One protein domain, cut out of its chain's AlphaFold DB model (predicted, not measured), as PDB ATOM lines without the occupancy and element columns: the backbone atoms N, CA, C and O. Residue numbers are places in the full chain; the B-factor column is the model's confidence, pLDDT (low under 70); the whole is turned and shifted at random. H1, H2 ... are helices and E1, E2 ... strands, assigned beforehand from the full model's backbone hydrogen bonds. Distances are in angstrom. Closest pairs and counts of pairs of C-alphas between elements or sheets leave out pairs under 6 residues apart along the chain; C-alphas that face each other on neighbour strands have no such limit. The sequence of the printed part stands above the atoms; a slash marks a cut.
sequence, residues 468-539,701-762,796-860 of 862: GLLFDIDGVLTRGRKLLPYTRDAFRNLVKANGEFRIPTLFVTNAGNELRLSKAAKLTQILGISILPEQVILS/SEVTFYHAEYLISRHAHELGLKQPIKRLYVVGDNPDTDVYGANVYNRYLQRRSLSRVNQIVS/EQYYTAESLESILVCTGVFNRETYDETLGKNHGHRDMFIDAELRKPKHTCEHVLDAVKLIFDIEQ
ATOM      1  N   GLY A 468      -6.780  47.491   4.874       97.62
ATOM      2  CA  GLY A 468      -5.965  46.767   5.849       97.62
ATOM      3  C   GLY A 468      -4.831  45.974   5.200       97.62
ATOM      4  O   GLY A 468      -4.930  45.553   4.045       97.62
ATOM      5  N   LEU A 469      -3.746  45.779   5.949       98.50
ATOM      6  CA  LEU A 469      -2.503  45.157   5.496       98.50
ATOM      7  C   LEU A 469      -2.280  43.787   6.146       98.50
ATOM      8  O   LEU A 469      -2.371  43.642   7.366       98.50
ATOM      9  N   LEU A 470      -1.941  42.796   5.325       98.62
ATOM     10  CA  LEU A 470      -1.603  41.431   5.718       98.62
ATOM     11  C   LEU A 470      -0.194  41.115   5.193       98.62
ATOM     12  O   LEU A 470      -0.011  40.922   3.994       98.62
ATOM     13  N   PHE A 471       0.804  41.071   6.075       98.38
ATOM     14  CA  PHE A 471       2.185  40.745   5.695       98.38
ATOM     15  C   PHE A 471       2.503  39.281   6.004       98.38
ATOM     16  O   PHE A 471       2.276  38.843   7.134       98.38
ATOM     17  N   ASP A 472       3.104  38.537   5.070       96.44
ATOM     18  CA  ASP A 472       3.961  37.417   5.486       96.44
ATOM     19  C   ASP A 472       5.200  37.951   6.238       96.44
ATOM     20  O   ASP A 472       5.468  39.152   6.270       96.44
ATOM     21  N   ILE A 473       5.936  37.067   6.906       93.94
ATOM     22  CA  ILE A 473       7.098  37.391   7.724       93.94
ATOM     23  C   ILE A 473       8.395  36.899   7.069       93.94
ATOM     24  O   ILE A 473       9.350  37.666   6.961       93.94
ATOM     25  N   ASP A 474       8.452  35.649   6.621       89.19
ATOM     26  CA  ASP A 474       9.686  34.879   6.448       89.19
ATOM     27  C   ASP A 474      10.074  34.778   4.957       89.19
ATOM     28  O   ASP A 474      10.005  33.730   4.322       89.19
ATOM     29  N   GLY A 475      10.500  35.927   4.426       87.81
ATOM     30  CA  GLY A 475      10.723  36.219   3.004       87.81
ATOM     31  C   GLY A 475      10.365  37.673   2.656       87.81
ATOM     32  O   GLY A 475      10.951  38.268   1.750       87.81
ATOM     33  N   VAL A 476       9.465  38.278   3.444       93.81
ATOM     34  CA  VAL A 476       8.955  39.656   3.277       93.81
ATOM     35  C   VAL A 476       9.528  40.637   4.309       93.81
ATOM     36  O   VAL A 476       9.886  41.765   3.966       93.81
ATOM     37  N   LEU A 477       9.635  40.219   5.576       95.06
ATOM     38  CA  LEU A 477      10.106  41.054   6.691       95.06
ATOM     39  C   LEU A 477      11.459  40.578   7.224       95.06
ATOM     40  O   LEU A 477      12.352  41.381   7.486       95.06
ATOM     41  N   THR A 478      11.629  39.268   7.366       91.19
ATOM     42  CA  THR A 478      12.827  38.618   7.892       91.19
ATOM     43  C   THR A 478      13.323  37.526   6.954       91.19
ATOM     44  O   THR A 478      12.562  36.939   6.191       91.19
ATOM     45  N   ARG A 479      14.621  37.221   7.028       85.44
ATOM     46  CA  ARG A 479      15.202  35.980   6.504       85.44
ATOM     47  C   ARG A 479      15.856  35.252   7.672       85.44
ATOM     48  O   ARG A 479      16.913  35.672   8.157       85.44
ATOM     49  N   GLY A 480      15.174  34.228   8.181       81.81
ATOM     50  CA  GLY A 480      15.493  33.654   9.487       81.81
ATOM     51  C   GLY A 480      15.438  34.729  10.578       81.81
ATOM     52  O   GLY A 480      14.501  35.519  10.645       81.81
ATOM     53  N   ARG A 481      16.479  34.834  11.409       81.75
ATOM     54  CA  ARG A 481      16.541  35.860  12.479       81.75
ATOM     55  C   ARG A 481      16.885  37.287  12.018       81.75
ATOM     56  O   ARG A 481      16.919  38.189  12.855       81.75
ATOM     57  N   LYS A 482      17.196  37.516  10.736       87.62
ATOM     58  CA  LYS A 482      17.676  38.818  10.236       87.62
ATOM     59  C   LYS A 482      16.540  39.629   9.608       87.62
ATOM     60  O   LYS A 482      15.927  39.169   8.650       87.62
ATOM     61  N   LEU A 483      16.320  40.855  10.092       92.75
ATOM     62  CA  LEU A 483      15.451  41.853   9.447       92.75
ATOM     63  C   LEU A 483      15.973  42.181   8.037       92.75
ATOM     64  O   LEU A 483      17.174  42.413   7.859       92.75
ATOM     65  N   LEU A 484      15.085  42.192   7.045       91.81
ATOM     66  CA  LEU A 484      15.429  42.528   5.665       91.81
ATOM     67  C   LEU A 484      15.683  44.043   5.492       91.81
ATOM     68  O   LEU A 484      15.234  44.859   6.308       91.81
ATOM     69  N   PRO A 485      16.430  44.451   4.447       91.31
ATOM     70  CA  PRO A 485      16.562  45.857   4.078       91.31
ATOM     71  C   PRO A 485      15.196  46.513   3.852       91.31
ATOM     72  O   PRO A 485      14.254  45.866   3.399       91.31
ATOM     73  N   TYR A 486      15.099  47.810   4.149       93.62
ATOM     74  CA  TYR A 486      13.903  48.646   3.969       93.62
ATOM     75  C   TYR A 486      12.656  48.261   4.786       93.62
ATOM     76  O   TYR A 486      11.739  49.071   4.882       93.62
ATOM     77  N   THR A 487      12.607  47.103   5.454       95.44
ATOM     78  CA  THR A 487      11.462  46.714   6.300       95.44
ATOM     79  C   THR A 487      11.207  47.716   7.428       95.44
ATOM     80  O   THR A 487      10.061  48.064   7.698       95.44
ATOM     81  N   ARG A 488      12.264  48.255   8.051       93.88
ATOM     82  CA  ARG A 488      12.130  49.311   9.072       93.88
ATOM     83  C   ARG A 488      11.535  50.603   8.501       93.88
ATOM     84  O   ARG A 488      10.782  51.277   9.192       93.88
ATOM     85  N   ASP A 489      11.851  50.931   7.254       94.62
ATOM     86  CA  ASP A 489      11.369  52.137   6.575       94.62
ATOM     87  C   ASP A 489       9.935  51.968   6.066       94.62
ATOM     88  O   ASP A 489       9.134  52.890   6.171       94.62
ATOM     89  N   ALA A 490       9.569  50.758   5.634       96.50
ATOM     90  CA  ALA A 490       8.185  50.393   5.355       96.50
ATOM     91  C   ALA A 490       7.314  50.593   6.604       96.50
ATOM     92  O   ALA A 490       6.302  51.284   6.556       96.50
ATOM     93  N   PHE A 491       7.747  50.054   7.748       95.88
ATOM     94  CA  PHE A 491       6.982  50.122   8.992       95.88
ATOM     95  C   PHE A 491       6.973  51.512   9.645       95.88
ATOM     96  O   PHE A 491       5.977  51.856  10.276       95.88
ATOM     97  N   ARG A 492       7.993  52.355   9.419       93.69
ATOM     98  CA  ARG A 492       7.956  53.793   9.767       93.69
ATOM     99  C   ARG A 492       6.762  54.514   9.133       93.69
ATOM    100  O   ARG A 492       6.167  55.358   9.790       93.69
ATOM    101  N   ASN A 493       6.373  54.145   7.913       94.00
ATOM    102  CA  ASN A 493       5.215  54.732   7.229       94.00
ATOM    103  C   ASN A 493       3.865  54.202   7.756       94.00
ATOM    104  O   ASN A 493       2.829  54.832   7.530       94.00
ATOM    105  N   LEU A 494       3.858  53.054   8.448       94.69
ATOM    106  CA  LEU A 494       2.657  52.394   8.982       94.69
ATOM    107  C   LEU A 494       2.309  52.808  10.420       94.69
ATOM    108  O   LEU A 494       1.214  52.489  10.888       94.69
ATOM    109  N   VAL A 495       3.202  53.521  11.112       93.88
ATOM    110  CA  VAL A 495       2.994  54.008  12.484       93.88
ATOM    111  C   VAL A 495       2.880  55.530  12.554       93.88
ATOM    112  O   VAL A 495       3.354  56.256  11.684       93.88
ATOM    113  N   LYS A 496       2.230  56.022  13.608       90.88
ATOM    114  CA  LYS A 496       2.213  57.436  14.002       90.88
ATOM    115  C   LYS A 496       3.506  57.769  14.764       90.88
ATOM    116  O   LYS A 496       4.230  56.880  15.210       90.88
ATOM    117  N   ALA A 497       3.740  59.052  15.040       86.56
ATOM    118  CA  ALA A 497       4.892  59.515  15.824       86.56
ATOM    119  C   ALA A 497       4.968  58.966  17.273       86.56
ATOM    120  O   ALA A 497       6.035  59.014  17.879       86.56
ATOM    121  N   ASN A 498       3.873  58.427  17.827       86.62
ATOM    122  CA  ASN A 498       3.848  57.759  19.138       86.62
ATOM    123  C   ASN A 498       4.167  56.246  19.082       86.62
ATOM    124  O   ASN A 498       4.179  55.597  20.124       86.62
ATOM    125  N   GLY A 499       4.411  55.679  17.893       86.00
ATOM    126  CA  GLY A 499       4.703  54.254  17.694       86.00
ATOM    127  C   GLY A 499       3.480  53.337  17.549       86.00
ATOM    128  O   GLY A 499       3.656  52.141  17.326       86.00
ATOM    129  N   GLU A 500       2.253  53.860  17.635       89.75
ATOM    130  CA  GLU A 500       1.032  53.104  17.317       89.75
ATOM    131  C   GLU A 500       0.843  52.958  15.803       89.75
ATOM    132  O   GLU A 500       1.141  53.884  15.047       89.75
ATOM    133  N   PHE A 501       0.242  51.857  15.350       94.81
ATOM    134  CA  PHE A 501      -0.199  51.721  13.959       94.81
ATOM    135  C   PHE A 501      -1.211  52.812  13.562       94.81
ATOM    136  O   PHE A 501      -2.101  53.178  14.335       94.81
ATOM    137  N   ARG A 502      -1.090  53.320  12.330       93.44
ATOM    138  CA  ARG A 502      -2.061  54.240  11.701       93.44
ATOM    139  C   ARG A 502      -2.939  53.572  10.637       93.44
ATOM    140  O   ARG A 502      -3.924  54.164  10.216       93.44
ATOM    141  N   ILE A 503      -2.596  52.344  10.243       95.19
ATOM    142  CA  ILE A 503      -3.350  51.480   9.325       95.19
ATOM    143  C   ILE A 503      -3.480  50.095   9.985       95.19
ATOM    144  O   ILE A 503      -2.475  49.596  10.505       95.19
ATOM    145  N   PRO A 504      -4.658  49.442   9.952       96.62
ATOM    146  CA  PRO A 504      -4.824  48.084  10.464       96.62
ATOM    147  C   PRO A 504      -3.835  47.121   9.804       96.62
ATOM    148  O   PRO A 504      -3.822  46.979   8.581       96.62
ATOM    149  N   THR A 505      -2.996  46.476  10.614       97.69
ATOM    150  CA  THR A 505      -1.910  45.609  10.143       97.69
ATOM    151  C   THR A 505      -1.901  44.283  10.905       97.69
ATOM    152  O   THR A 505      -1.843  44.286  12.138       97.69
ATOM    153  N   LEU A 506      -1.913  43.160  10.175       98.31
ATOM    154  CA  LEU A 506      -1.649  41.814  10.698       98.31
ATOM    155  C   LEU A 506      -0.404  41.187  10.049       98.31
ATOM    156  O   LEU A 506       0.004  41.546   8.942       98.31
ATOM    157  N   PHE A 507       0.131  40.173  10.722       98.00
ATOM    158  CA  PHE A 507       1.242  39.336  10.282       98.00
ATOM    159  C   PHE A 507       0.745  37.890  10.133       98.00
ATOM    160  O   PHE A 507       0.275  37.304  11.106       98.00
ATOM    161  N   VAL A 508       0.821  37.312   8.934       97.25
ATOM    162  CA  VAL A 508       0.183  36.034   8.569       97.25
ATOM    163  C   VAL A 508       1.228  35.072   8.009       97.25
ATOM    164  O   VAL A 508       1.620  35.184   6.851       97.25
ATOM    165  N   THR A 509       1.665  34.103   8.816       94.00
ATOM    166  CA  THR A 509       2.753  33.168   8.479       94.00
ATOM    167  C   THR A 509       2.330  31.705   8.612       94.00
ATOM    168  O   THR A 509       1.525  31.346   9.471       94.00
ATOM    169  N   ASN A 510       2.937  30.842   7.798       91.81
ATOM    170  CA  ASN A 510       2.799  29.388   7.892       91.81
ATOM    171  C   ASN A 510       3.756  28.737   8.919       91.81
ATOM    172  O   ASN A 510       3.784  27.511   9.063       91.81
ATOM    173  N   ALA A 511       4.490  29.533   9.704       90.06
ATOM    174  CA  ALA A 511       5.167  29.044  10.902       90.06
ATOM    175  C   ALA A 511       4.149  28.536  11.946       90.06
ATOM    176  O   ALA A 511       3.193  29.237  12.286       90.06
ATOM    177  N   GLY A 512       4.371  27.326  12.476       87.19
ATOM    178  CA  GLY A 512       3.484  26.664  13.449       87.19
ATOM    179  C   GLY A 512       4.145  26.236  14.764       87.19
ATOM    180  O   GLY A 512       3.481  25.666  15.623       87.19
ATOM    181  N   ASN A 513       5.443  26.494  14.941       89.94
ATOM    182  CA  ASN A 513       6.259  25.936  16.027       89.94
ATOM    183  C   ASN A 513       6.337  26.801  17.303       89.94
ATOM    184  O   ASN A 513       7.182  26.557  18.166       89.94
ATOM    185  N   GLU A 514       5.487  27.822  17.438       93.50
ATOM    186  CA  GLU A 514       5.440  28.677  18.626       93.50
ATOM    187  C   GLU A 514       4.039  29.240  18.924       93.50
ATOM    188  O   GLU A 514       3.071  28.994  18.201       93.50
ATOM    189  N   LEU A 515       3.930  29.977  20.034       93.81
ATOM    190  CA  LEU A 515       2.721  30.684  20.456       93.81
ATOM    191  C   LEU A 515       2.623  32.050  19.758       93.81
ATOM    192  O   LEU A 515       3.641  32.717  19.555       93.81
ATOM    193  N   ARG A 516       1.396  32.530  19.495       93.81
ATOM    194  CA  ARG A 516       1.155  33.885  18.949       93.81
ATOM    195  C   ARG A 516       1.843  34.973  19.783       93.81
ATOM    196  O   ARG A 516       2.496  35.844  19.223       93.81
ATOM    197  N   LEU A 517       1.776  34.865  21.114       95.00
ATOM    198  CA  LEU A 517       2.451  35.764  22.061       95.00
ATOM    199  C   LEU A 517       3.979  35.781  21.875       95.00
ATOM    200  O   LEU A 517       4.589  36.847  21.884       95.00
ATOM    201  N   SER A 518       4.599  34.618  21.657       95.06
ATOM    202  CA  SER A 518       6.046  34.499  21.447       95.06
ATOM    203  C   SER A 518       6.491  35.110  20.113       95.06
ATOM    204  O   SER A 518       7.458  35.877  20.094       95.06
ATOM    205  N   LYS A 519       5.759  34.859  19.014       94.62
ATOM    206  CA  LYS A 519       6.054  35.463  17.700       94.62
ATOM    207  C   LYS A 519       5.799  36.979  17.732       94.62
ATOM    208  O   LYS A 519       6.639  37.728  17.244       94.62
ATOM    209  N   ALA A 520       4.726  37.446  18.376       95.50
ATOM    210  CA  ALA A 520       4.427  38.874  18.552       95.50
ATOM    211  C   ALA A 520       5.519  39.622  19.342       95.50
ATOM    212  O   ALA A 520       5.974  40.685  18.915       95.50
ATOM    213  N   ALA A 521       6.022  39.036  20.436       95.94
ATOM    214  CA  ALA A 521       7.136  39.598  21.203       95.94
ATOM    215  C   ALA A 521       8.447  39.652  20.390       95.94
ATOM    216  O   ALA A 521       9.146  40.666  20.412       95.94
ATOM    217  N   LYS A 522       8.759  38.603  19.612       94.12
ATOM    218  CA  LYS A 522       9.912  38.587  18.689       94.12
ATOM    219  C   LYS A 522       9.800  39.663  17.606       94.12
ATOM    220  O   LYS A 522      10.761  40.392  17.375       94.12
ATOM    221  N   LEU A 523       8.638  39.783  16.960       93.75
ATOM    222  CA  LEU A 523       8.381  40.818  15.954       93.75
ATOM    223  C   LEU A 523       8.515  42.219  16.564       93.75
ATOM    224  O   LEU A 523       9.191  43.064  15.981       93.75
ATOM    225  N   THR A 524       7.967  42.428  17.767       94.88
ATOM    226  CA  THR A 524       8.098  43.681  18.528       94.88
ATOM    227  C   THR A 524       9.566  44.055  18.743       94.88
ATOM    228  O   THR A 524       9.973  45.175  18.434       94.88
ATOM    229  N   GLN A 525      10.388  43.104  19.202       93.56
ATOM    230  CA  GLN A 525      11.823  43.307  19.428       93.56
ATOM    231  C   GLN A 525      12.597  43.631  18.137       93.56
ATOM    232  O   GLN A 525      13.526  44.436  18.163       93.56
ATOM    233  N   ILE A 526      12.246  42.996  17.016       91.06
ATOM    234  CA  ILE A 526      12.976  43.118  15.743       91.06
ATOM    235  C   ILE A 526      12.587  44.400  14.981       91.06
ATOM    236  O   ILE A 526      13.457  45.078  14.423       91.06
ATOM    237  N   LEU A 527      11.295  44.743  14.963       91.50
ATOM    238  CA  LEU A 527      10.763  45.916  14.260       91.50
ATOM    239  C   LEU A 527      10.872  47.205  15.092       91.50
ATOM    240  O   LEU A 527      11.052  48.276  14.513       91.50
ATOM    241  N   GLY A 528      10.826  47.107  16.426       90.69
ATOM    242  CA  GLY A 528      10.825  48.256  17.340       90.69
ATOM    243  C   GLY A 528       9.450  48.915  17.509       90.69
ATOM    244  O   GLY A 528       9.377  50.094  17.839       90.69
ATOM    245  N   ILE A 529       8.371  48.170  17.245       92.94
ATOM    246  CA  ILE A 529       6.970  48.621  17.254       92.94
ATOM    247  C   ILE A 529       6.160  47.615  18.072       92.94
ATOM    248  O   ILE A 529       6.367  46.415  17.918       92.94
ATOM    249  N   SER A 530       5.246  48.082  18.926       93.88
ATOM    250  CA  SER A 530       4.403  47.196  19.743       93.88
ATOM    251  C   SER A 530       3.455  46.377  18.863       93.88
ATOM    252  O   SER A 530       2.651  46.951  18.129       93.88
ATOM    253  N   ILE A 531       3.553  45.046  18.928       95.12
ATOM    254  CA  ILE A 531       2.718  44.111  18.161       95.12
ATOM    255  C   ILE A 531       2.008  43.169  19.133       95.12
ATOM    256  O   ILE A 531       2.646  42.487  19.938       95.12
ATOM    257  N   LEU A 532       0.679  43.126  19.050       94.62
ATOM    258  CA  LEU A 532      -0.163  42.301  19.917       94.62
ATOM    259  C   LEU A 532      -0.261  40.847  19.411       94.62
ATOM    260  O   LEU A 532      -0.167  40.611  18.203       94.62
ATOM    261  N   PRO A 533      -0.516  39.853  20.287       94.69
ATOM    262  CA  PRO A 533      -0.747  38.463  19.871       94.69
ATOM    263  C   PRO A 533      -1.906  38.318  18.874       94.69
ATOM    264  O   PRO A 533      -1.908  37.411  18.043       94.69
ATOM    265  N   GLU A 534      -2.893  39.207  18.954       93.31
ATOM    266  CA  GLU A 534      -4.084  39.282  18.099       93.31
ATOM    267  C   GLU A 534      -3.752  39.759  16.678       93.31
ATOM    268  O   GLU A 534      -4.475  39.425  15.743       93.31
ATOM    269  N   GLN A 535      -2.623  40.454  16.495       96.31
ATOM    270  CA  GLN A 535      -2.119  40.845  15.178       96.31
ATOM    271  C   GLN A 535      -1.361  39.718  14.457       96.31
ATOM    272  O   GLN A 535      -0.994  39.887  13.297       96.31
ATOM    273  N   VAL A 536      -1.090  38.585  15.115       97.31
ATOM    274  CA  VAL A 536      -0.272  37.497  14.556       97.31
ATOM    275  C   VAL A 536      -1.117  36.259  14.277       97.31
ATOM    276  O   VAL A 536      -1.644  35.633  15.191       97.31
ATOM    277  N   ILE A 537      -1.168  35.850  13.014       97.06
ATOM    278  CA  ILE A 537      -1.771  34.598  12.559       97.06
ATOM    279  C   ILE A 537      -0.640  33.619  12.242       97.06
ATOM    280  O   ILE A 537       0.183  33.852  11.357       97.06
ATOM    281  N   LEU A 538      -0.611  32.526  13.001       96.38
ATOM    282  CA  LEU A 538       0.250  31.366  12.771       96.38
ATOM    283  C   LEU A 538      -0.529  30.284  12.016       96.38
ATOM    284  O   LEU A 538      -1.763  30.301  12.016       96.38
ATOM    285  N   SER A 539       0.179  29.305  11.455       95.12
ATOM    286  CA  SER A 539      -0.387  28.222  10.632       95.12
ATOM    287  C   SER A 539      -1.615  27.546  11.267       95.12
ATOM    288  O   SER A 539      -2.654  27.375  10.637       95.12
ATOM    289  N   SER A 701      -5.071  28.407   2.239       90.25
ATOM    290  CA  SER A 701      -6.461  28.016   2.543       90.25
ATOM    291  C   SER A 701      -7.410  29.206   2.788       90.25
ATOM    292  O   SER A 701      -7.092  30.119   3.554       90.25
ATOM    293  N   GLU A 702      -8.609  29.169   2.185       90.31
ATOM    294  CA  GLU A 702      -9.628  30.244   2.226       90.31
ATOM    295  C   GLU A 702      -9.993  30.639   3.676       90.31
ATOM    296  O   GLU A 702     -10.179  31.818   3.983       90.31
ATOM    297  N   VAL A 703      -9.995  29.668   4.600       88.75
ATOM    298  CA  VAL A 703     -10.299  29.871   6.029       88.75
ATOM    299  C   VAL A 703      -9.242  30.704   6.773       88.75
ATOM    300  O   VAL A 703      -9.562  31.382   7.748       88.75
ATOM    301  N   THR A 704      -7.994  30.718   6.300       92.31
ATOM    302  CA  THR A 704      -6.907  31.511   6.898       92.31
ATOM    303  C   THR A 704      -7.116  32.999   6.635       92.31
ATOM    304  O   THR A 704      -6.986  33.816   7.546       92.31
ATOM    305  N   PHE A 705      -7.538  33.352   5.418       94.88
ATOM    306  CA  PHE A 705      -7.883  34.727   5.050       94.88
ATOM    307  C   PHE A 705      -9.246  35.153   5.619       94.88
ATOM    308  O   PHE A 705      -9.402  36.305   6.013       94.88
ATOM    309  N   TYR A 706     -10.190  34.218   5.790       92.44
ATOM    310  CA  TYR A 706     -11.427  34.452   6.549       92.44
ATOM    311  C   TYR A 706     -11.144  34.829   8.015       92.44
ATOM    312  O   TYR A 706     -11.681  35.812   8.521       92.44
ATOM    313  N   HIS A 707     -10.238  34.106   8.684       92.44
ATOM    314  CA  HIS A 707      -9.807  34.453  10.042       92.44
ATOM    315  C   HIS A 707      -9.042  35.791  10.090       92.44
ATOM    316  O   HIS A 707      -9.196  36.556  11.045       92.44
ATOM    317  N   ALA A 708      -8.268  36.106   9.044       95.81
ATOM    318  CA  ALA A 708      -7.581  37.387   8.908       95.81
ATOM    319  C   ALA A 708      -8.539  38.576   8.742       95.81
ATOM    320  O   ALA A 708      -8.302  39.612   9.358       95.81
ATOM    321  N   GLU A 709      -9.634  38.435   7.986       95.06
ATOM    322  CA  GLU A 709     -10.650  39.491   7.854       95.06
ATOM    323  C   GLU A 709     -11.273  39.847   9.217       95.06
ATOM    324  O   GLU A 709     -11.344  41.020   9.584       95.06
ATOM    325  N   TYR A 710     -11.643  38.842  10.015       93.31
ATOM    326  CA  TYR A 710     -12.168  39.059  11.366       93.31
ATOM    327  C   TYR A 710     -11.166  39.794  12.273       93.31
ATOM    328  O   TYR A 710     -11.521  40.777  12.933       93.31
ATOM    329  N   LEU A 711      -9.906  39.343  12.300       94.25
ATOM    330  CA  LEU A 711      -8.876  39.931  13.160       94.25
ATOM    331  C   LEU A 711      -8.465  41.344  12.719       94.25
ATOM    332  O   LEU A 711      -8.230  42.192  13.578       94.25
ATOM    333  N   ILE A 712      -8.428  41.641  11.416       95.81
ATOM    334  CA  ILE A 712      -8.023  42.971  10.940       95.81
ATOM    335  C   ILE A 712      -9.129  44.010  11.120       95.81
ATOM    336  O   ILE A 712      -8.834  45.138  11.510       95.81
ATOM    337  N   SER A 713     -10.396  43.623  10.950       93.56
ATOM    338  CA  SER A 713     -11.540  44.473  11.297       93.56
ATOM    339  C   SER A 713     -11.597  44.742  12.803       93.56
ATOM    340  O   SER A 713     -11.826  45.876  13.219       93.56
ATOM    341  N   ARG A 714     -11.313  43.741  13.648       92.12
ATOM    342  CA  ARG A 714     -11.150  43.958  15.096       92.12
ATOM    343  C   ARG A 714     -10.034  44.946  15.417       92.12
ATOM    344  O   ARG A 714     -10.266  45.898  16.156       92.12
ATOM    345  N   HIS A 715      -8.858  44.752  14.831       94.00
ATOM    346  CA  HIS A 715      -7.727  45.645  15.040       94.00
ATOM    347  C   HIS A 715      -8.016  47.072  14.527       94.00
ATOM    348  O   HIS A 715      -7.612  48.046  15.154       94.00
ATOM    349  N   ALA A 716      -8.812  47.230  13.461       93.38
ATOM    350  CA  ALA A 716      -9.314  48.532  13.022       93.38
ATOM    351  C   ALA A 716     -10.183  49.223  14.090       93.38
ATOM    352  O   ALA A 716      -9.971  50.402  14.379       93.38
ATOM    353  N   HIS A 717     -11.103  48.492  14.730       90.19
ATOM    354  CA  HIS A 717     -11.878  49.010  15.862       90.19
ATOM    355  C   HIS A 717     -10.997  49.352  17.077       90.19
ATOM    356  O   HIS A 717     -11.234  50.371  17.725       90.19
ATOM    357  N   GLU A 718      -9.964  48.554  17.362       90.31
ATOM    358  CA  GLU A 718      -8.980  48.809  18.429       90.31
ATOM    359  C   GLU A 718      -8.144  50.080  18.152       90.31
ATOM    360  O   GLU A 718      -7.830  50.823  19.082       90.31
ATOM    361  N   LEU A 719      -7.876  50.410  16.880       90.69
ATOM    362  CA  LEU A 719      -7.293  51.694  16.445       90.69
ATOM    363  C   LEU A 719      -8.310  52.861  16.407       90.69
ATOM    364  O   LEU A 719      -7.962  53.971  15.998       90.69
ATOM    365  N   GLY A 720      -9.561  52.638  16.823       89.75
ATOM    366  CA  GLY A 720     -10.632  53.639  16.858       89.75
ATOM    367  C   GLY A 720     -11.316  53.919  15.514       89.75
ATOM    368  O   GLY A 720     -12.111  54.862  15.416       89.75
ATOM    369  N   LEU A 721     -11.044  53.125  14.474       89.38
ATOM    370  CA  LEU A 721     -11.653  53.293  13.156       89.38
ATOM    371  C   LEU A 721     -13.125  52.855  13.194       89.38
ATOM    372  O   LEU A 721     -13.462  51.733  13.561       89.38
ATOM    373  N   LYS A 722     -14.019  53.771  12.803       83.69
ATOM    374  CA  LYS A 722     -15.477  53.539  12.723       83.69
ATOM    375  C   LYS A 722     -15.959  53.151  11.323       83.69
ATOM    376  O   LYS A 722     -17.149  52.929  11.130       83.69
ATOM    377  N   GLN A 723     -15.059  53.158  10.343       86.19
ATOM    378  CA  GLN A 723     -15.357  52.836   8.950       86.19
ATOM    379  C   GLN A 723     -15.004  51.368   8.669       86.19
ATOM    380  O   GLN A 723     -13.999  50.891   9.195       86.19
ATOM    381  N   PRO A 724     -15.796  50.656   7.849       89.56
ATOM    382  CA  PRO A 724     -15.509  49.274   7.480       89.56
ATOM    383  C   PRO A 724     -14.227  49.164   6.649       89.56
ATOM    384  O   PRO A 724     -13.932  50.031   5.821       89.56
ATOM    385  N   ILE A 725     -13.510  48.051   6.813       94.44
ATOM    386  CA  ILE A 725     -12.368  47.703   5.965       94.44
ATOM    387  C   ILE A 725     -12.900  47.019   4.706       94.44
ATOM    388  O   ILE A 725     -13.473  45.932   4.778       94.44
ATOM    389  N   LYS A 726     -12.750  47.687   3.559       94.50
ATOM    390  CA  LYS A 726     -13.270  47.268   2.247       94.50
ATOM    391  C   LYS A 726     -12.227  46.598   1.367       94.50
ATOM    392  O   LYS A 726     -12.580  45.725   0.573       94.50
ATOM    393  N   ARG A 727     -10.962  47.010   1.480       96.81
ATOM    394  CA  ARG A 727      -9.854  46.442   0.705       96.81
ATOM    395  C   ARG A 727      -8.794  45.855   1.624       96.81
ATOM    396  O   ARG A 727      -8.418  46.460   2.624       96.81
ATOM    397  N   LEU A 728      -8.318  44.668   1.279       98.38
ATOM    398  CA  LEU A 728      -7.220  44.005   1.971       98.38
ATOM    399  C   LEU A 728      -6.038  43.845   1.017       98.38
ATOM    400  O   LEU A 728      -6.223  43.436  -0.127       98.38
ATOM    401  N   TYR A 729      -4.832  44.135   1.491       98.69
ATOM    402  CA  TYR A 729      -3.597  43.927   0.738       98.69
ATOM    403  C   TYR A 729      -2.771  42.822   1.380       98.69
ATOM    404  O   TYR A 729      -2.391  42.934   2.544       98.69
ATOM    405  N   VAL A 730      -2.486  41.764   0.620       98.56
ATOM    406  CA  VAL A 730      -1.582  40.683   1.034       98.56
ATOM    407  C   VAL A 730      -0.218  40.928   0.410       98.56
ATOM    408  O   VAL A 730      -0.093  40.895  -0.812       98.56
ATOM    409  N   VAL A 731       0.794  41.161   1.244       98.44
ATOM    410  CA  VAL A 731       2.190  41.324   0.822       98.44
ATOM    411  C   VAL A 731       2.950  40.046   1.172       98.44
ATOM    412  O   VAL A 731       3.128  39.731   2.351       98.44
ATOM    413  N   GLY A 732       3.365  39.312   0.141       95.69
ATOM    414  CA  GLY A 732       3.919  37.959   0.237       95.69
ATOM    415  C   GLY A 732       5.115  37.738  -0.686       95.69
ATOM    416  O   GLY A 732       5.332  38.514  -1.618       95.69
ATOM    417  N   ASP A 733       5.889  36.684  -0.447       90.94
ATOM    418  CA  ASP A 733       7.056  36.310  -1.261       90.94
ATOM    419  C   ASP A 733       6.819  35.048  -2.110       90.94
ATOM    420  O   ASP A 733       7.631  34.737  -2.983       90.94
ATOM    421  N   ASN A 734       5.722  34.322  -1.869       87.50
ATOM    422  CA  ASN A 734       5.477  33.006  -2.448       87.50
ATOM    423  C   ASN A 734       4.204  32.982  -3.333       87.50
ATOM    424  O   ASN A 734       3.083  33.131  -2.827       87.50
ATOM    425  N   PRO A 735       4.336  32.755  -4.659       87.50
ATOM    426  CA  PRO A 735       3.203  32.696  -5.584       87.50
ATOM    427  C   PRO A 735       2.193  31.572  -5.310       87.50
ATOM    428  O   PRO A 735       1.001  31.757  -5.557       87.50
ATOM    429  N   ASP A 736       2.648  30.423  -4.798       84.44
ATOM    430  CA  ASP A 736       1.806  29.239  -4.574       84.44
ATOM    431  C   ASP A 736       1.024  29.311  -3.239       84.44
ATOM    432  O   ASP A 736       0.077  28.547  -3.046       84.44
ATOM    433  N   THR A 737       1.371  30.230  -2.322       87.06
ATOM    434  CA  THR A 737       0.760  30.314  -0.976       87.06
ATOM    435  C   THR A 737       0.138  31.681  -0.675       87.06
ATOM    436  O   THR A 737      -1.066  31.756  -0.418       87.06
ATOM    437  N   ASP A 738       0.908  32.769  -0.746       93.25
ATOM    438  CA  ASP A 738       0.430  34.124  -0.453       93.25
ATOM    439  C   ASP A 738      -0.481  34.634  -1.561       93.25
ATOM    440  O   ASP A 738      -1.644  34.963  -1.325       93.25
ATOM    441  N   VAL A 739       0.051  34.666  -2.786       93.00
ATOM    442  CA  VAL A 739      -0.648  35.183  -3.966       93.00
ATOM    443  C   VAL A 739      -1.832  34.287  -4.309       93.00
ATOM    444  O   VAL A 739      -2.939  34.790  -4.511       93.00
ATOM    445  N   TYR A 740      -1.623  32.967  -4.305       91.75
ATOM    446  CA  TYR A 740      -2.690  32.004  -4.548       91.75
ATOM    447  C   TYR A 740      -3.833  32.160  -3.539       91.75
ATOM    448  O   TYR A 740      -4.982  32.346  -3.938       91.75
ATOM    449  N   GLY A 741      -3.528  32.155  -2.236       92.69
ATOM    450  CA  GLY A 741      -4.535  32.263  -1.180       92.69
ATOM    451  C   GLY A 741      -5.269  33.603  -1.174       92.69
ATOM    452  O   GLY A 741      -6.499  33.636  -1.091       92.69
ATOM    453  N   ALA A 742      -4.538  34.702  -1.377       96.12
ATOM    454  CA  ALA A 742      -5.095  36.035  -1.584       96.12
ATOM    455  C   ALA A 742      -6.113  36.059  -2.737       96.12
ATOM    456  O   ALA A 742      -7.248  36.520  -2.579       96.12
ATOM    457  N   ASN A 743      -5.737  35.514  -3.895       95.56
ATOM    458  CA  ASN A 743      -6.574  35.531  -5.087       95.56
ATOM    459  C   ASN A 743      -7.767  34.549  -4.985       95.56
ATOM    460  O   ASN A 743      -8.859  34.872  -5.466       95.56
ATOM    461  N   VAL A 744      -7.610  33.395  -4.315       92.75
ATOM    462  CA  VAL A 744      -8.726  32.503  -3.923       92.75
ATOM    463  C   VAL A 744      -9.726  33.274  -3.065       92.75
ATOM    464  O   VAL A 744     -10.923  33.293  -3.369       92.75
ATOM    465  N   TYR A 745      -9.242  33.966  -2.031       95.31
ATOM    466  CA  TYR A 745     -10.104  34.709  -1.122       95.31
ATOM    467  C   TYR A 745     -10.801  35.890  -1.812       95.31
ATOM    468  O   TYR A 745     -11.989  36.117  -1.598       95.31
ATOM    469  N   ASN A 746     -10.138  36.577  -2.745       96.00
ATOM    470  CA  ASN A 746     -10.776  37.609  -3.564       96.00
ATOM    471  C   ASN A 746     -11.937  37.038  -4.417       96.00
ATOM    472  O   ASN A 746     -13.016  37.631  -4.476       96.00
ATOM    473  N   ARG A 747     -11.788  35.830  -4.994       93.00
ATOM    474  CA  ARG A 747     -12.910  35.120  -5.652       93.00
ATOM    475  C   ARG A 747     -14.026  34.746  -4.662       93.00
ATOM    476  O   ARG A 747     -15.194  34.700  -5.052       93.00
ATOM    477  N   TYR A 748     -13.728  34.471  -3.389       92.12
ATOM    478  CA  TYR A 748     -14.745  34.331  -2.333       92.12
ATOM    479  C   TYR A 748     -15.476  35.653  -2.048       92.12
ATOM    480  O   TYR A 748     -16.708  35.671  -2.091       92.12
ATOM    481  N   LEU A 749     -14.759  36.765  -1.863       92.25
ATOM    482  CA  LEU A 749     -15.345  38.088  -1.604       92.25
ATOM    483  C   LEU A 749     -16.293  38.535  -2.728       92.25
ATOM    484  O   LEU A 749     -17.411  38.977  -2.457       92.25
ATOM    485  N   GLN A 750     -15.910  38.316  -3.988       90.31
ATOM    486  CA  GLN A 750     -16.756  38.591  -5.155       90.31
ATOM    487  C   GLN A 750     -18.064  37.774  -5.125       90.31
ATOM    488  O   GLN A 750     -19.152  38.331  -5.295       90.31
ATOM    489  N   ARG A 751     -17.987  36.465  -4.831       88.44
ATOM    490  CA  ARG A 751     -19.167  35.585  -4.662       88.44
ATOM    491  C   ARG A 751     -20.048  36.018  -3.479       88.44
ATOM    492  O   ARG A 751     -21.277  36.022  -3.597       88.44
ATOM    493  N   ARG A 752     -19.442  36.419  -2.357       85.94
ATOM    494  CA  ARG A 752     -20.130  36.943  -1.162       85.94
ATOM    495  C   ARG A 752     -20.885  38.243  -1.463       85.94
ATOM    496  O   ARG A 752     -22.046  38.365  -1.077       85.94
ATOM    497  N   SER A 753     -20.267  39.168  -2.199       80.31
ATOM    498  CA  SER A 753     -20.885  40.436  -2.613       80.31
ATOM    499  C   SER A 753     -22.100  40.210  -3.521       80.31
ATOM    500  O   SER A 753     -23.200  40.664  -3.205       80.31
ATOM    501  N   LEU A 754     -21.956  39.391  -4.573       75.94
ATOM    502  CA  LEU A 754     -23.067  39.007  -5.458       75.94
ATOM    503  C   LEU A 754     -24.225  38.336  -4.692       75.94
ATOM    504  O   LEU A 754     -25.393  38.577  -4.996       75.94
ATOM    505  N   SER A 755     -23.915  37.534  -3.671       77.12
ATOM    506  CA  SER A 755     -24.930  36.891  -2.829       77.12
ATOM    507  C   SER A 755     -25.699  37.905  -1.973       77.12
ATOM    508  O   SER A 755     -26.929  37.853  -1.945       77.12
ATOM    509  N   ARG A 756     -25.006  38.875  -1.349       74.00
ATOM    510  CA  ARG A 756     -25.631  40.000  -0.618       74.00
ATOM    511  C   ARG A 756     -26.534  40.834  -1.543       74.00
ATOM    512  O   ARG A 756     -27.670  41.120  -1.175       74.00
ATOM    513  N   VAL A 757     -26.088  41.157  -2.762       67.38
ATOM    514  CA  VAL A 757     -26.899  41.894  -3.758       67.38
ATOM    515  C   VAL A 757     -28.171  41.124  -4.132       67.38
ATOM    516  O   VAL A 757     -29.267  41.681  -4.058       67.38
ATOM    517  N   ASN A 758     -28.059  39.835  -4.463       61.78
ATOM    518  CA  ASN A 758     -29.217  38.999  -4.803       61.78
ATOM    519  C   ASN A 758     -30.217  38.872  -3.638       61.78
ATOM    520  O   ASN A 758     -31.431  38.855  -3.861       61.78
ATOM    521  N   GLN A 759     -29.730  38.828  -2.394       61.34
ATOM    522  CA  GLN A 759     -30.570  38.812  -1.195       61.34
ATOM    523  C   GLN A 759     -31.322  40.138  -1.001       61.34
ATOM    524  O   GLN A 759     -32.528  40.107  -0.757       61.34
ATOM    525  N   ILE A 760     -30.660  41.286  -1.185       59.53
ATOM    526  CA  ILE A 760     -31.285  42.619  -1.098       59.53
ATOM    527  C   ILE A 760     -32.350  42.801  -2.189       59.53
ATOM    528  O   ILE A 760     -33.459  43.250  -1.897       59.53
ATOM    529  N   VAL A 761     -32.064  42.404  -3.435       55.38
ATOM    530  CA  VAL A 761     -33.047  42.434  -4.537       55.38
ATOM    531  C   VAL A 761     -34.257  41.543  -4.219       55.38
ATOM    532  O   VAL A 761     -35.402  41.963  -4.399       55.38
ATOM    533  N   SER A 762     -34.021  40.346  -3.671       50.53
ATOM    534  CA  SER A 762     -35.092  39.428  -3.256       50.53
ATOM    535  C   SER A 762     -35.954  40.025  -2.137       50.53
ATOM    536  O   SER A 762     -37.177  40.017  -2.240       50.53
ATOM    537  N   GLU A 796     -21.132  39.583  12.064       66.00
ATOM    538  CA  GLU A 796     -21.168  40.023  10.657       66.00
ATOM    539  C   GLU A 796     -20.543  41.414  10.424       66.00
ATOM    540  O   GLU A 796     -20.046  41.668   9.324       66.00
ATOM    541  N   GLN A 797     -20.495  42.286  11.442       71.94
ATOM    542  CA  GLN A 797     -19.911  43.632  11.346       71.94
ATOM    543  C   GLN A 797     -18.393  43.629  11.108       71.94
ATOM    544  O   GLN A 797     -17.850  44.644  10.685       71.94
ATOM    545  N   TYR A 798     -17.713  42.501  11.350       80.75
ATOM    546  CA  TYR A 798     -16.281  42.340  11.076       80.75
ATOM    547  C   TYR A 798     -15.995  41.796   9.661       80.75
ATOM    548  O   TYR A 798     -14.849  41.840   9.219       80.75
ATOM    549  N   TYR A 799     -17.015  41.317   8.934       86.31
ATOM    550  CA  TYR A 799     -16.881  40.718   7.596       86.31
ATOM    551  C   TYR A 799     -17.328  41.697   6.492       86.31
ATOM    552  O   TYR A 799     -18.363  41.522   5.820       86.31
ATOM    553  N   THR A 800     -16.550  42.774   6.351       88.62
ATOM    554  CA  THR A 800     -16.848  43.954   5.524       88.62
ATOM    555  C   THR A 800     -16.027  44.086   4.242       88.62
ATOM    556  O   THR A 800     -16.349  44.947   3.428       88.62
ATOM    557  N   ALA A 801     -15.009  43.250   4.023       93.62
ATOM    558  CA  ALA A 801     -14.163  43.327   2.840       93.62
ATOM    559  C   ALA A 801     -14.970  43.074   1.554       93.62
ATOM    560  O   ALA A 801     -15.786  42.149   1.455       93.62
ATOM    561  N   GLU A 802     -14.711  43.913   0.559       93.94
ATOM    562  CA  GLU A 802     -15.294  43.890  -0.782       93.94
ATOM    563  C   GLU A 802     -14.282  43.336  -1.802       93.94
ATOM    564  O   GLU A 802     -14.674  42.726  -2.796       93.94
ATOM    565  N   SER A 803     -12.979  43.519  -1.544       96.25
ATOM    566  CA  SER A 803     -11.875  43.092  -2.415       96.25
ATOM    567  C   SER A 803     -10.599  42.766  -1.628       96.25
ATOM    568  O   SER A 803     -10.365  43.311  -0.548       96.25
ATOM    569  N   LEU A 804      -9.759  41.889  -2.182       97.19
ATOM    570  CA  LEU A 804      -8.421  41.592  -1.660       97.19
ATOM    571  C   LEU A 804      -7.414  41.532  -2.817       97.19
ATOM    572  O   LEU A 804      -7.660  40.854  -3.815       97.19
ATOM    573  N   GLU A 805      -6.295  42.244  -2.700       98.00
ATOM    574  CA  GLU A 805      -5.265  42.350  -3.739       98.00
ATOM    575  C   GLU A 805      -3.914  41.784  -3.274       98.00
ATOM    576  O   GLU A 805      -3.487  41.978  -2.135       98.00
ATOM    577  N   SER A 806      -3.247  41.054  -4.170       98.12
ATOM    578  CA  SER A 806      -1.985  40.350  -3.921       98.12
ATOM    579  C   SER A 806      -0.780  41.142  -4.435       98.12
ATOM    580  O   SER A 806      -0.712  41.487  -5.618       98.12
ATOM    581  N   ILE A 807       0.194  41.400  -3.560       98.25
ATOM    582  CA  ILE A 807       1.463  42.054  -3.891       98.25
ATOM    583  C   ILE A 807       2.617  41.091  -3.612       98.25
ATOM    584  O   ILE A 807       2.850  40.697  -2.469       98.25
ATOM    585  N   LEU A 808       3.342  40.722  -4.665       95.94
ATOM    586  CA  LEU A 808       4.491  39.821  -4.602       95.94
ATOM    587  C   LEU A 808       5.795  40.620  -4.453       95.94
ATOM    588  O   LEU A 808       6.017  41.566  -5.212       95.94
ATOM    589  N   VAL A 809       6.665  40.244  -3.511       94.75
ATOM    590  CA  VAL A 809       7.998  40.855  -3.334       94.75
ATOM    591  C   VAL A 809       9.136  39.938  -3.792       94.75
ATOM    592  O   VAL A 809       9.065  38.722  -3.645       94.75
ATOM    593  N   CYS A 810      10.217  40.525  -4.313       91.56
ATOM    594  CA  CYS A 810      11.404  39.819  -4.823       91.56
ATOM    595  C   CYS A 810      12.398  39.353  -3.729       91.56
ATOM    596  O   CYS A 810      13.543  39.019  -4.036       91.56
ATOM    597  N   THR A 811      12.027  39.389  -2.442       88.88
ATOM    598  CA  THR A 811      12.961  39.216  -1.307       88.88
ATOM    599  C   THR A 811      13.042  37.804  -0.715       88.88
ATOM    600  O   THR A 811      13.804  37.602   0.239       88.88
ATOM    601  N   GLY A 812      12.328  36.817  -1.263       83.88
ATOM    602  CA  GLY A 812      12.172  35.492  -0.648       83.88
ATOM    603  C   GLY A 812      12.164  34.327  -1.645       83.88
ATOM    604  O   GLY A 812      13.136  34.156  -2.380       83.88
ATOM    605  N   VAL A 813      11.111  33.504  -1.628       77.50
ATOM    606  CA  VAL A 813      10.876  32.374  -2.548       77.50
ATOM    607  C   VAL A 813      10.844  32.852  -4.001       77.50
ATOM    608  O   VAL A 813      11.489  32.254  -4.864       77.50
ATOM    609  N   PHE A 814      10.135  33.947  -4.279       80.50
ATOM    610  CA  PHE A 814      10.173  34.614  -5.574       80.50
ATOM    611  C   PHE A 814      11.417  35.504  -5.714       80.50
ATOM    612  O   PHE A 814      11.607  36.466  -4.969       80.50
ATOM    613  N   ASN A 815      12.221  35.224  -6.741       74.44
ATOM    614  CA  ASN A 815      13.249  36.112  -7.279       74.44
ATOM    615  C   ASN A 815      13.121  36.123  -8.811       74.44
ATOM    616  O   ASN A 815      13.128  35.060  -9.436       74.44
ATOM    617  N   ARG A 816      13.043  37.312  -9.422       73.81
ATOM    618  CA  ARG A 816      12.913  37.482 -10.881       73.81
ATOM    619  C   ARG A 816      14.037  36.826 -11.679       73.81
ATOM    620  O   ARG A 816      13.783  36.377 -12.788       73.81
ATOM    621  N   GLU A 817      15.249  36.759 -11.130       66.69
ATOM    622  CA  GLU A 817      16.415  36.186 -11.819       66.69
ATOM    623  C   GLU A 817      16.341  34.657 -11.963       66.69
ATOM    624  O   GLU A 817      16.960  34.097 -12.863       66.69
ATOM    625  N   THR A 818      15.589  33.974 -11.091       61.12
ATOM    626  CA  THR A 818      15.541  32.500 -11.012       61.12
ATOM    627  C   THR A 818      14.142  31.912 -11.219       61.12
ATOM    628  O   THR A 818      13.974  30.696 -11.169       61.12
ATOM    629  N   TYR A 819      13.118  32.748 -11.419       58.59
ATOM    630  CA  TYR A 819      11.719  32.310 -11.430       58.59
ATOM    631  C   TYR A 819      11.385  31.351 -12.584       58.59
ATOM    632  O   TYR A 819      10.684  30.357 -12.376       58.59
ATOM    633  N   ASP A 820      11.924  31.608 -13.779       53.00
ATOM    634  CA  ASP A 820      11.547  30.908 -15.016       53.00
ATOM    635  C   ASP A 820      11.853  29.394 -14.970       53.00
ATOM    636  O   ASP A 820      11.068  28.579 -15.454       53.00
ATOM    637  N   GLU A 821      12.929  28.978 -14.284       50.03
ATOM    638  CA  GLU A 821      13.271  27.554 -14.104       50.03
ATOM    639  C   GLU A 821      12.335  26.805 -13.132       50.03
ATOM    640  O   GLU A 821      12.294  25.567 -13.117       50.03
ATOM    641  N   THR A 822      11.584  27.530 -12.297       47.03
ATOM    642  CA  THR A 822      10.708  26.941 -11.265       47.03
ATOM    643  C   THR A 822       9.262  26.760 -11.726       47.03
ATOM    644  O   THR A 822       8.572  25.865 -11.235       47.03
ATOM    645  N   LEU A 823       8.819  27.538 -12.721       44.75
ATOM    646  CA  LEU A 823       7.408  27.695 -13.100       44.75
ATOM    647  C   LEU A 823       6.688  26.387 -13.490       44.75
ATOM    648  O   LEU A 823       5.466  26.276 -13.341       44.75
ATOM    649  N   GLY A 824       7.448  25.404 -13.987       46.19
ATOM    650  CA  GLY A 824       6.957  24.110 -14.470       46.19
ATOM    651  C   GLY A 824       6.778  23.014 -13.409       46.19
ATOM    652  O   GLY A 824       6.341  21.919 -13.761       46.19
ATOM    653  N   LYS A 825       7.111  23.256 -12.133       58.12
ATOM    654  CA  LYS A 825       6.955  22.264 -11.055       58.12
ATOM    655  C   LYS A 825       5.803  22.659 -10.135       58.12
ATOM    656  O   LYS A 825       5.860  23.685  -9.470       58.12
ATOM    657  N   ASN A 826       4.761  21.828 -10.083       64.88
ATOM    658  CA  ASN A 826       3.706  21.992  -9.088       64.88
ATOM    659  C   ASN A 826       4.233  21.549  -7.713       64.88
ATOM    660  O   ASN A 826       4.533  20.369  -7.523       64.88
ATOM    661  N   HIS A 827       4.351  22.493  -6.780       68.31
ATOM    662  CA  HIS A 827       4.814  22.258  -5.411       68.31
ATOM    663  C   HIS A 827       3.697  22.360  -4.356       68.31
ATOM    664  O   HIS A 827       3.977  22.232  -3.164       68.31
ATOM    665  N   GLY A 828       2.442  22.549  -4.778       68.75
ATOM    666  CA  GLY A 828       1.284  22.541  -3.888       68.75
ATOM    667  C   GLY A 828       0.903  21.149  -3.383       68.75
ATOM    668  O   GLY A 828       1.277  20.120  -3.951       68.75
ATOM    669  N   HIS A 829       0.109  21.123  -2.312       81.06
ATOM    670  CA  HIS A 829      -0.494  19.897  -1.792       81.06
ATOM    671  C   HIS A 829      -1.495  19.302  -2.797       81.06
ATOM    672  O   HIS A 829      -2.219  20.039  -3.460       81.06
ATOM    673  N   ARG A 830      -1.564  17.969  -2.907       81.00
ATOM    674  CA  ARG A 830      -2.366  17.286  -3.943       81.00
ATOM    675  C   ARG A 830      -3.879  17.530  -3.855       81.00
ATOM    676  O   ARG A 830      -4.550  17.473  -4.883       81.00
ATOM    677  N   ASP A 831      -4.395  17.834  -2.665       76.44
ATOM    678  CA  ASP A 831      -5.816  18.130  -2.444       76.44
ATOM    679  C   ASP A 831      -6.125  19.626  -2.693       76.44
ATOM    680  O   ASP A 831      -7.286  20.036  -2.732       76.44
ATOM    681  N   MET A 832      -5.093  20.452  -2.922       72.56
ATOM    682  CA  MET A 832      -5.211  21.843  -3.357       72.56
ATOM    683  C   MET A 832      -5.092  21.932  -4.882       72.56
ATOM    684  O   MET A 832      -4.002  21.915  -5.453       72.56
ATOM    685  N   PHE A 833      -6.227  22.087  -5.567       66.25
ATOM    686  CA  PHE A 833      -6.218  22.462  -6.982       66.25
ATOM    687  C   PHE A 833      -5.526  23.821  -7.151       66.25
ATOM    688  O   PHE A 833      -5.964  24.793  -6.533       66.25
ATOM    689  N   ILE A 834      -4.497  23.891  -8.003       68.25
ATOM    690  CA  ILE A 834      -3.778  25.124  -8.356       68.25
ATOM    691  C   ILE A 834      -4.173  25.580  -9.765       68.25
ATOM    692  O   ILE A 834      -3.773  25.005 -10.776       68.25
ATOM    693  N   ASP A 835      -4.959  26.653  -9.816       78.06
ATOM    694  CA  ASP A 835      -5.243  27.438 -11.019       78.06
ATOM    695  C   ASP A 835      -4.030  28.323 -11.365       78.06
ATOM    696  O   ASP A 835      -3.605  29.163 -10.569       78.06
ATOM    697  N   ALA A 836      -3.478  28.175 -12.571       79.88
ATOM    698  CA  ALA A 836      -2.326  28.960 -13.011       79.88
ATOM    699  C   ALA A 836      -2.596  30.479 -13.055       79.88
ATOM    700  O   ALA A 836      -1.663  31.262 -12.877       79.88
ATOM    701  N   GLU A 837      -3.851  30.908 -13.231       84.31
ATOM    702  CA  GLU A 837      -4.228  32.326 -13.198       84.31
ATOM    703  C   GLU A 837      -4.261  32.885 -11.771       84.31
ATOM    704  O   GLU A 837      -3.916  34.045 -11.557       84.31
ATOM    705  N   LEU A 838      -4.608  32.066 -10.772       88.44
ATOM    706  CA  LEU A 838      -4.616  32.482  -9.364       88.44
ATOM    707  C   LEU A 838      -3.208  32.670  -8.783       88.44
ATOM    708  O   LEU A 838      -3.069  33.364  -7.781       88.44
ATOM    709  N   ARG A 839      -2.162  32.124  -9.415       88.19
ATOM    710  CA  ARG A 839      -0.756  32.365  -9.033       88.19
ATOM    711  C   ARG A 839      -0.200  33.708  -9.510       88.19
ATOM    712  O   ARG A 839       0.902  34.084  -9.119       88.19
ATOM    713  N   LYS A 840      -0.920  34.431 -10.373       90.06
ATOM    714  CA  LYS A 840      -0.480  35.736 -10.885       90.06
ATOM    715  C   LYS A 840      -0.799  36.820  -9.850       90.06
ATOM    716  O   LYS A 840      -1.968  36.974  -9.493       90.06
ATOM    717  N   PRO A 841       0.191  37.576  -9.349       94.06
ATOM    718  CA  PRO A 841      -0.080  38.639  -8.394       94.06
ATOM    719  C   PRO A 841      -0.764  39.823  -9.075       94.06
ATOM    720  O   PRO A 841      -0.582  40.062 -10.272       94.06
ATOM    721  N   LYS A 842      -1.532  40.592  -8.300       96.44
ATOM    722  CA  LYS A 842      -2.119  41.852  -8.769       96.44
ATOM    723  C   LYS A 842      -1.037  42.923  -8.985       96.44
ATOM    724  O   LYS A 842      -1.141  43.693  -9.938       96.44
ATOM    725  N   HIS A 843       0.010  42.925  -8.155       97.12
ATOM    726  CA  HIS A 843       1.189  43.790  -8.277       97.12
ATOM    727  C   HIS A 843       2.487  43.056  -7.890       97.12
ATOM    728  O   HIS A 843       2.460  42.129  -7.083       97.12
ATOM    729  N   THR A 844       3.634  43.511  -8.400       96.38
ATOM    730  CA  THR A 844       4.960  42.986  -8.022       96.38
ATOM    731  C   THR A 844       5.899  44.142  -7.683       96.38
ATOM    732  O   THR A 844       6.030  45.076  -8.471       96.38
ATOM    733  N   CYS A 845       6.578  44.064  -6.540       96.00
ATOM    734  CA  CYS A 845       7.502  45.080  -6.024       96.00
ATOM    735  C   CYS A 845       8.867  44.446  -5.707       96.00
ATOM    736  O   CYS A 845       8.940  43.239  -5.500       96.00
ATOM    737  N   GLU A 846       9.953  45.222  -5.620       94.31
ATOM    738  CA  GLU A 846      11.246  44.630  -5.228       94.31
ATOM    739  C   GLU A 846      11.240  44.179  -3.765       94.31
ATOM    740  O   GLU A 846      11.686  43.082  -3.445       94.31
ATOM    741  N   HIS A 847      10.701  45.012  -2.874       95.25
ATOM    742  CA  HIS A 847      10.706  44.791  -1.430       95.25
ATOM    743  C   HIS A 847       9.539  45.501  -0.733       95.25
ATOM    744  O   HIS A 847       8.949  46.439  -1.276       95.25
ATOM    745  N   VAL A 848       9.261  45.103   0.511       97.06
ATOM    746  CA  VAL A 848       8.100  45.531   1.318       97.06
ATOM    747  C   VAL A 848       7.875  47.054   1.401       97.06
ATOM    748  O   VAL A 848       6.729  47.492   1.418       97.06
ATOM    749  N   LEU A 849       8.928  47.882   1.375       97.75
ATOM    750  CA  LEU A 849       8.790  49.349   1.352       97.75
ATOM    751  C   LEU A 849       8.067  49.864   0.099       97.75
ATOM    752  O   LEU A 849       7.284  50.806   0.194       97.75
ATOM    753  N   ASP A 850       8.291  49.251  -1.060       97.88
ATOM    754  CA  ASP A 850       7.666  49.697  -2.309       97.88
ATOM    755  C   ASP A 850       6.243  49.158  -2.444       97.88
ATOM    756  O   ASP A 850       5.393  49.846  -3.000       97.88
ATOM    757  N   ALA A 851       5.950  48.001  -1.840       98.00
ATOM    758  CA  ALA A 851       4.577  47.542  -1.654       98.00
ATOM    759  C   ALA A 851       3.773  48.533  -0.792       98.00
ATOM    760  O   ALA A 851       2.662  48.902  -1.163       98.00
ATOM    761  N   VAL A 852       4.345  49.034   0.314       98.00
ATOM    762  CA  VAL A 852       3.690  50.048   1.164       98.00
ATOM    763  C   VAL A 852       3.480  51.374   0.419       98.00
ATOM    764  O   VAL A 852       2.378  51.913   0.480       98.00
ATOM    765  N   LYS A 853       4.479  51.875  -0.326       97.88
ATOM    766  CA  LYS A 853       4.315  53.078  -1.174       97.88
ATOM    767  C   LYS A 853       3.207  52.895  -2.215       97.88
ATOM    768  O   LYS A 853       2.312  53.724  -2.294       97.88
ATOM    769  N   LEU A 854       3.230  51.781  -2.951       97.88
ATOM    770  CA  LEU A 854       2.244  51.482  -3.989       97.88
ATOM    771  C   LEU A 854       0.814  51.438  -3.429       97.88
ATOM    772  O   LEU A 854      -0.105  51.955  -4.055       97.88
ATOM    773  N   ILE A 855       0.621  50.864  -2.237       97.81
ATOM    774  CA  ILE A 855      -0.684  50.877  -1.561       97.81
ATOM    775  C   ILE A 855      -1.105  52.310  -1.213       97.81
ATOM    776  O   ILE A 855      -2.264  52.663  -1.418       97.81
ATOM    777  N   PHE A 856      -0.185  53.148  -0.729       96.50
ATOM    778  CA  PHE A 856      -0.483  54.548  -0.408       96.50
ATOM    779  C   PHE A 856      -0.864  55.345  -1.662       96.50
ATOM    780  O   PHE A 856      -1.827  56.108  -1.618       96.50
ATOM    781  N   ASP A 857      -0.188  55.112  -2.791       96.44
ATOM    782  CA  ASP A 857      -0.521  55.725  -4.081       96.44
ATOM    783  C   ASP A 857      -1.908  55.278  -4.595       96.44
ATOM    784  O   ASP A 857      -2.677  56.100  -5.096       96.44
ATOM    785  N   ILE A 858      -2.266  53.993  -4.437       96.06
ATOM    786  CA  ILE A 858      -3.574  53.441  -4.851       96.06
ATOM    787  C   ILE A 858      -4.722  53.941  -3.953       96.06
ATOM    788  O   ILE A 858      -5.804  54.255  -4.453       96.06
ATOM    789  N   GLU A 859      -4.502  54.020  -2.640       95.38
ATOM    790  CA  GLU A 859      -5.488  54.473  -1.643       95.38
ATOM    791  C   GLU A 859      -5.499  56.002  -1.453       95.38
ATOM    792  O   GLU A 859      -6.294  56.526  -0.672       95.38
ATOM    793  N   GLN A 860      -4.619  56.730  -2.153       93.50
ATOM    794  CA  GLN A 860      -4.389  58.178  -2.008       93.50
ATOM    795  C   GLN A 860      -4.105  58.597  -0.549       93.50
ATOM    796  O   GLN A 860      -4.485  59.676  -0.087       93.50
TER     797      GLN A 860
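Overview. This is residues 468 to 539, 701 to 762 and 796 to 860 of the 862 residues of the protein "Hypothetical protein" of Rotaria socialis (UniProt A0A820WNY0). A strongly twisted sheet of five parallel strands forms the middle of a body with three layers, helices on both faces of a sheet: H3 and H4 cover one face and H5 the other. H1 packs on H5, H2 sits past the E2 edge, and residues 754 to 762 of the long H4 stick out. The printed part has 199 residues, with five named helices and five named strands in the order E1 H1 E2 H2 H3 E3 H4 E4 E5 H5; the sheet's order is E2 E1 E3 E4 E5, and the class is mixed. The whole is compact, with a radius of gyration of the C-alphas of 16.7 A and spans of 54 by 47 by 35 A.

Arrangement. Begin at the sheet, where E2, residues 505 to 508, and E5, residues 843 to 845, are edge strands; E1, residues 468 to 471, E3, residues 727 to 732, and E4, residues 803 to 809, are inner strands. Within hydrogen-bond range you find N 508 and O 471 at 2.8 A, N 470 and O 729 at 2.8 A, N 805 and O 728 at 2.8 A, and N 845 and O 808 at 2.9 A. H3, residues 702 to 718, is on one face, over E2 and E1, at a height over the sheet of 8.4 A. H4, residues 735 to 762, is on the same face and runs along the strands, at 7 degrees to E4 on the local plane; their closest C-alphas, of Asn 746 and Leu 804, are 5.0 A apart. Residues 702 to 706 of H3 touch H4, about perpendicular at 75 degrees; the closest C-alphas, of Glu 702 and Tyr 745, are 5.6 A apart. H5, residues 848 to 859, is on the opposite face at a height of 8.9 A, along the strands. H1, residues 487 to 494, touches residues 848 to 852 of H5 at a shallow tilt of 24 degrees, the same way; the closest C-alphas, of Ala 490 and Leu 849, are 4.2 A apart. E1, H1 and E2 make a strand-helix-strand unit, two parallel neighbour strands with a helix between, its crossover right-handed. H2, residues 516 to 527, is not on the sheet and is close but not clearly touching H1, with C-alphas of Arg 488 and Leu 527 closest at 6.3 A. In H2, H3 and H5 every O i to N i+4 pair is within hydrogen-bond range; H1 has 3 of 4, H4 22 of 24.

Along the chain. Find C-alpha 468 at (-5.965, 46.767, 5.849), where E1 begins. H4 runs 39.0 A from C-alpha 735 at (3.203, 32.696, -5.584); H3 spans 24.6 A and E4 20.0 A. H5 ends at C-alpha 859, at (-5.488, 54.473, -1.643).

Size, cuts and confidence. The C-alphas farthest apart, of Lys 482 and Ser 762, are 54.5 A apart. Residues 540 to 700 and 763 to 795 are not printed; the C-alpha gaps are 10.1 A from 539 to 701 and 19.7 A from 762 to 796. Of the links printed whole, E1 to H1 and E4 to E5 are long. Mean pLDDT of the printed part is 88.4; look for values under 70 at residues 757 to 762, 796, 817 to 828 and 833 to 834.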